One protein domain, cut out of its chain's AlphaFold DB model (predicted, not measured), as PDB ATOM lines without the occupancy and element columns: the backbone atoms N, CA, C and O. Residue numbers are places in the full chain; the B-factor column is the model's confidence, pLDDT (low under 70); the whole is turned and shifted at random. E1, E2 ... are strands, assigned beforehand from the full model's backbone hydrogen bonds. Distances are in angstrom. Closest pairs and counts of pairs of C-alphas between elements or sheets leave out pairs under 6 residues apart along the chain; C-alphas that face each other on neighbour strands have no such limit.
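This is residues 177 to 226 of the 338 residues of a protein of Acidovorax sp. MR-S7 (UniProt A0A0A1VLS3). With little regular structure, this is one small, slightly curved sheet of four short strands, its long E2 to E3 loop folded over one face; after E4 the chain turns back beside it. The 50 printed residues hold 17 in named strands and no named helix: all strand, a meander E1 E2 E3 E4, each the antiparallel neighbour of the one before. It is compact, radius of gyration of the C-alphas 10.6 A, spanning 32 by 24 by 14 A.

E2, residues 188 to 192, is 12.8 A long; E3, 205 to 209, 10.0 A; E1, 177 to 180, 10.2 A, from C-alpha 177 at (83.326, 124.444, 79.783); E4, 214 to 216, 6.2 A, to C-alpha 216 at (76.099, 129.728, 92.981).

Inner strands E2 and E3 form a hairpin at 174 degrees; N 190 and O 208 are 2.9 A apart. Edge strand E1 pairs with E2, N 179 to O 189 3.0 A; edge strand E4 with E3, N 215 to O 207 2.9 A. Residues 221 to 222 pair antiparallel with 214 to 215 of E4. E1 and E4 are apart.

The farthest C-alphas, Ser 183 and Gly 218, are 31.8 A apart. The printed part has no cut. The E2 to E3 link is long; residues 196 to 197 are under 70 in pLDDT.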
ATOM      1  N   PHE A 177      82.579 125.653  80.151       90.94
ATOM      2  CA  PHE A 177      83.326 124.444  79.783       90.94
ATOM      3  C   PHE A 177      83.178 123.325  80.819       90.94
ATOM      4  O   PHE A 177      82.797 123.553  81.970       90.94
ATOM      5  N   ARG A 178      83.485 122.091  80.407       91.56
ATOM      6  CA  ARG A 178      83.451 120.902  81.270       91.56
ATOM      7  C   ARG A 178      84.739 120.110  81.160       91.56
ATOM      8  O   ARG A 178      85.293 119.977  80.072       91.56
ATOM      9  N   ILE A 179      85.166 119.550  82.285       93.56
ATOM     10  CA  ILE A 179      86.258 118.580  82.360       93.56
ATOM     11  C   ILE A 179      85.680 117.298  82.940       93.56
ATOM     12  O   ILE A 179      85.134 117.320  84.042       93.56
ATOM     13  N   PHE A 180      85.820 116.193  82.211       94.69
ATOM     14  CA  PHE A 180      85.403 114.870  82.663       94.69
ATOM     15  C   PHE A 180      86.613 114.049  83.110       94.69
ATOM     16  O   PHE A 180      87.652 114.059  82.457       94.69
ATOM     17  N   THR A 181      86.462 113.308  84.204       95.69
ATOM     18  CA  THR A 181      87.487 112.412  84.776       95.69
ATOM     19  C   THR A 181      87.068 110.942  84.733       95.69
ATOM     20  O   THR A 181      87.687 110.084  85.356       95.69
ATOM     21  N   SER A 182      86.008 110.640  83.983       95.62
ATOM     22  CA  SER A 182      85.463 109.296  83.780       95.62
ATOM     23  C   SER A 182      85.140 109.095  82.300       95.62
ATOM     24  O   SER A 182      84.685 110.025  81.630       95.62
ATOM     25  N   SER A 183      85.374 107.887  81.779       96.56
ATOM     26  CA  SER A 183      85.193 107.567  80.352       96.56
ATOM     27  C   SER A 183      83.736 107.637  79.885       96.56
ATOM     28  O   SER A 183      83.476 107.861  78.708       96.56
ATOM     29  N   ASN A 184      82.783 107.485  80.803       95.00
ATOM     30  CA  ASN A 184      81.345 107.616  80.565       95.00
ATOM     31  C   ASN A 184      80.817 109.048  80.795       95.00
ATOM     32  O   ASN A 184      79.606 109.252  80.764       95.00
ATOM     33  N   LEU A 185      81.699 110.023  81.052       93.00
ATOM     34  CA  LEU A 185      81.362 111.432  81.278       93.00
ATOM     35  C   LEU A 185      80.486 111.700  82.526       93.00
ATOM     36  O   LEU A 185      79.871 112.761  82.620       93.00
ATOM     37  N   SER A 186      80.421 110.780  83.502       90.44
ATOM     38  CA  SER A 186      79.584 110.945  84.710       90.44
ATOM     39  C   SER A 186      80.237 111.756  85.833       90.44
ATOM     40  O   SER A 186      79.557 112.272  86.718       90.44
ATOM     41  N   THR A 187      81.562 111.847  85.825       93.12
ATOM     42  CA  THR A 187      82.373 112.500  86.859       93.12
ATOM     43  C   THR A 187      83.179 113.630  86.246       93.12
ATOM     44  O   THR A 187      83.780 113.451  85.183       93.12
ATOM     45  N   GLY A 188      83.194 114.782  86.916       92.19
ATOM     46  CA  GLY A 188      83.880 115.965  86.422       92.19
ATOM     47  C   GLY A 188      83.481 117.260  87.120       92.19
ATOM     48  O   GLY A 188      82.751 117.261  88.117       92.19
ATOM     49  N   VAL A 189      83.950 118.366  86.549       92.94
ATOM     50  CA  VAL A 189      83.598 119.733  86.948       92.94
ATOM     51  C   VAL A 189      83.030 120.471  85.747       92.94
ATOM     52  O   VAL A 189      83.557 120.391  84.636       92.94
ATOM     53  N   THR A 190      81.952 121.205  85.994       91.75
ATOM     54  CA  THR A 190      81.335 122.117  85.038       91.75
ATOM     55  C   THR A 190      81.555 123.546  85.503       91.75
ATOM     56  O   THR A 190      81.118 123.906  86.596       91.75
ATOM     57  N   ILE A 191      82.199 124.353  84.661       91.69
ATOM     58  CA  ILE A 191      82.278 125.803  84.823       91.69
ATOM     59  C   ILE A 191      81.259 126.423  83.876       91.69
ATOM     60  O   ILE A 191      81.369 126.291  82.656       91.69
ATOM     61  N   GLN A 192      80.225 127.040  84.430       87.69
ATOM     62  CA  GLN A 192      79.102 127.556  83.653       87.69
ATOM     63  C   GLN A 192      79.289 129.032  83.300       87.69
ATOM     64  O   GLN A 192      80.040 129.759  83.944       87.69
ATOM     65  N   SER A 193      78.529 129.486  82.305       83.19
ATOM     66  CA  SER A 193      78.453 130.890  81.890       83.19
ATOM     67  C   SER A 193      77.825 131.828  82.933       83.19
ATOM     68  O   SER A 193      77.742 133.029  82.696       83.19
ATOM     69  N   GLY A 194      77.345 131.296  84.065       73.25
ATOM     70  CA  GLY A 194      76.625 132.048  85.096       73.25
ATOM     71  C   GLY A 194      75.185 132.417  84.718       73.25
ATOM     72  O   GLY A 194      74.533 133.142  85.466       73.25
ATOM     73  N   ALA A 195      74.673 131.926  83.585       70.62
ATOM     74  CA  ALA A 195      73.316 132.208  83.127       70.62
ATOM     75  C   ALA A 195      72.236 131.618  84.061       70.62
ATOM     76  O   ALA A 195      72.387 130.530  84.617       70.62
ATOM     77  N   SER A 196      71.099 132.312  84.175       68.31
ATOM     78  CA  SER A 196      69.944 131.882  84.988       68.31
ATOM     79  C   SER A 196      69.124 130.745  84.362       68.31
ATOM     80  O   SER A 196      68.152 130.285  84.955       68.31
ATOM     81  N   VAL A 197      69.479 130.303  83.153       68.56
ATOM     82  CA  VAL A 197      68.851 129.164  82.476       68.56
ATOM     83  C   VAL A 197      69.662 127.897  82.719       68.56
ATOM     84  O   VAL A 197      70.889 127.948  82.794       68.56
ATOM     85  N   SER A 198      68.976 126.756  82.830       74.00
ATOM     86  CA  SER A 198      69.641 125.462  83.002       74.00
ATOM     87  C   SER A 198      70.569 125.199  81.823       74.00
ATOM     88  O   SER A 198      70.119 125.019  80.690       74.00
ATOM     89  N   ASN A 199      71.869 125.166  82.098       70.12
ATOM     90  CA  ASN A 199      72.888 124.793  81.138       70.12
ATOM     91  C   ASN A 199      73.541 123.510  81.643       70.12
ATOM     92  O   ASN A 199      74.214 123.502  82.669       70.12
ATOM     93  N   TRP A 200      73.307 122.398  80.949       78.19
ATOM     94  CA  TRP A 200      73.845 121.085  81.332       78.19
ATOM     95  C   TRP A 200      73.323 120.554  82.675       78.19
ATOM     96  O   TRP A 200      74.049 119.908  83.426       78.19
ATOM     97  N   GLY A 201      72.038 120.798  82.946       75.81
ATOM     98  CA  GLY A 201      71.318 120.207  84.077       75.81
ATOM     99  C   GLY A 201      71.455 120.968  85.395       75.81
ATOM    100  O   GLY A 201      70.990 120.475  86.419       75.81
ATOM    101  N   GLN A 202      72.076 122.150  85.377       75.94
ATOM    102  CA  GLN A 202      72.172 123.054  86.522       75.94
ATOM    103  C   GLN A 202      71.976 124.498  86.050       75.94
ATOM    104  O   GLN A 202      72.516 124.892  85.015       75.94
ATOM    105  N   ALA A 203      71.182 125.260  86.797       77.69
ATOM    106  CA  ALA A 203      71.001 126.696  86.620       77.69
ATOM    107  C   ALA A 203      71.625 127.425  87.814       77.69
ATOM    108  O   ALA A 203      71.712 126.856  88.903       77.69
ATOM    109  N   SER A 204      72.003 128.690  87.630       83.12
ATOM    110  CA  SER A 204      72.448 129.562  88.728       83.12
ATOM    111  C   SER A 204      73.703 129.079  89.469       83.12
ATOM    112  O   SER A 204      73.885 129.400  90.648       83.12
ATOM    113  N   ALA A 205      74.574 128.329  88.793       88.00
ATOM    114  CA  ALA A 205      75.882 127.938  89.296       88.00
ATOM    115  C   ALA A 205      76.986 128.525  88.408       88.00
ATOM    116  O   ALA A 205      76.800 128.721  87.213       88.00
ATOM    117  N   VAL A 206      78.148 128.798  88.995       90.31
ATOM    118  CA  VAL A 206      79.388 129.095  88.254       90.31
ATOM    119  C   VAL A 206      80.302 127.878  88.275       90.31
ATOM    120  O   VAL A 206      80.906 127.557  87.256       90.31
ATOM    121  N   ILE A 207      80.343 127.151  89.395       92.69
ATOM    122  CA  ILE A 207      81.020 125.856  89.518       92.69
ATOM    123  C   ILE A 207      79.983 124.827  89.939       92.69
ATOM    124  O   ILE A 207      79.316 125.003  90.956       92.69
ATOM    125  N   SER A 208      79.876 123.732  89.195       91.44
ATOM    126  CA  SER A 208      79.051 122.585  89.562       91.44
ATOM    127  C   SER A 208      79.859 121.296  89.471       91.44
ATOM    128  O   SER A 208      80.574 121.058  88.493       91.44
ATOM    129  N   THR A 209      79.758 120.468  90.507       91.00
ATOM    130  CA  THR A 209      80.464 119.188  90.609       91.00
ATOM    131  C   THR A 209      79.488 118.022  90.486       91.00
ATOM    132  O   THR A 209      78.321 118.123  90.870       91.00
ATOM    133  N   SER A 210      79.967 116.870  90.011       88.94
ATOM    134  CA  SER A 210      79.138 115.659  89.896       88.94
ATOM    135  C   SER A 210      78.624 115.115  91.241       88.94
ATOM    136  O   SER A 210      77.728 114.278  91.255       88.94
ATOM    137  N   THR A 211      79.154 115.579  92.379       89.31
ATOM    138  CA  THR A 211      78.701 115.186  93.728       89.31
ATOM    139  C   THR A 211      77.499 116.008  94.214       89.31
ATOM    140  O   THR A 211      76.848 115.651  95.196       89.31
ATOM    141  N   GLY A 212      77.147 117.084  93.501       89.00
ATOM    142  CA  GLY A 212      76.060 118.002  93.843       89.00
ATOM    143  C   GLY A 212      76.479 119.197  94.701       89.00
ATOM    144  O   GLY A 212      75.625 120.023  95.002       89.00
ATOM    145  N   ALA A 213      77.755 119.315  95.080       91.88
ATOM    146  CA  ALA A 213      78.269 120.566  95.629       91.88
ATOM    147  C   ALA A 213      78.442 121.600  94.504       91.88
ATOM    148  O   ALA A 213      78.894 121.255  93.402       91.88
ATOM    149  N   MET A 214      78.084 122.855  94.769       93.00
ATOM    150  CA  MET A 214      78.153 123.923  93.770       93.00
ATOM    151  C   MET A 214      78.477 125.287  94.374       93.00
ATOM    152  O   MET A 214      78.153 125.564  95.526       93.00
ATOM    153  N   LEU A 215      79.059 126.160  93.555       93.62
ATOM    154  CA  LEU A 215      79.167 127.592  93.810       93.62
ATOM    155  C   LEU A 215      78.084 128.301  93.000       93.62
ATOM    156  O   LEU A 215      78.092 128.218  91.768       93.62
ATOM    157  N   THR A 216      77.165 128.992  93.669       91.25
ATOM    158  CA  THR A 216      76.099 129.728  92.981       91.25
ATOM    159  C   THR A 216      76.641 130.920  92.196       91.25
ATOM    160  O   THR A 216      77.711 131.446  92.502       91.25
ATOM    161  N   THR A 217      75.860 131.423  91.239       89.25
ATOM    162  CA  THR A 217      76.148 132.698  90.558       89.25
ATOM    163  C   THR A 217      76.262 133.872  91.537       89.25
ATOM    164  O   THR A 217      77.013 134.807  91.285       89.25
ATOM    165  N   GLY A 218      75.574 133.810  92.683       89.81
ATOM    166  CA  GLY A 218      75.682 134.806  93.755       89.81
ATOM    167  C   GLY A 218      76.910 134.648  94.663       89.81
ATOM    168  O   GLY A 218      77.047 135.417  95.606       89.81
ATOM    169  N   GLY A 219      77.778 133.659  94.418       92.38
ATOM    170  CA  GLY A 219      79.009 133.446  95.185       92.38
ATOM    171  C   GLY A 219      78.848 132.630  96.472       92.38
ATOM    172  O   GLY A 219      79.731 132.661  97.322       92.38
ATOM    173  N   VAL A 220      77.748 131.887  96.631       93.56
ATOM    174  CA  VAL A 220      77.493 131.054  97.822       93.56
ATOM    175  C   VAL A 220      77.858 129.600  97.537       93.56
ATOM    176  O   VAL A 220      77.374 129.022  96.563       93.56
ATOM    177  N   TRP A 221      78.674 128.989  98.399       94.56
ATOM    178  CA  TRP A 221      78.923 127.548  98.350       94.56
ATOM    179  C   TRP A 221      77.728 126.778  98.919       94.56
ATOM    180  O   TRP A 221      77.291 127.037 100.038       94.56
ATOM    181  N   GLN A 222      77.208 125.818  98.158       93.00
ATOM    182  CA  GLN A 222      76.124 124.936  98.576       93.00
ATOM    183  C   GLN A 222      76.599 123.489  98.639       93.00
ATOM    184  O   GLN A 222      77.126 122.941  97.667       93.00
ATOM    185  N   ASN A 223      76.352 122.856  99.783       94.25
ATOM    186  CA  ASN A 223      76.585 121.435  99.992       94.25
ATOM    187  C   ASN A 223      75.310 120.641  99.674       94.25
ATOM    188  O   ASN A 223      74.221 120.996 100.128       94.25
ATOM    189  N   ALA A 224      75.434 119.529  98.944       93.06
ATOM    190  CA  ALA A 224      74.306 118.629  98.726       93.06
ATOM    191  C   ALA A 224      73.884 117.974 100.053       93.06
ATOM    192  O   ALA A 224      74.659 117.248 100.672       93.06
ATOM    193  N   SER A 225      72.644 118.209 100.484       94.44
ATOM    194  CA  SER A 225      72.134 117.733 101.775       94.44
ATOM    195  C   SER A 225      70.670 117.267 101.694       94.44
ATOM    196  O   SER A 225      69.851 117.592 102.549       94.44
ATOM    197  N   ASP A 226      70.343 116.494 100.660       95.12
ATOM    198  CA  ASP A 226      69.032 115.852 100.490       95.12
ATOM    199  C   ASP A 226      68.927 114.591 101.366       95.12
ATOM    200  O   ASP A 226      69.867 113.794 101.424       95.12
TER     201      ASP A 226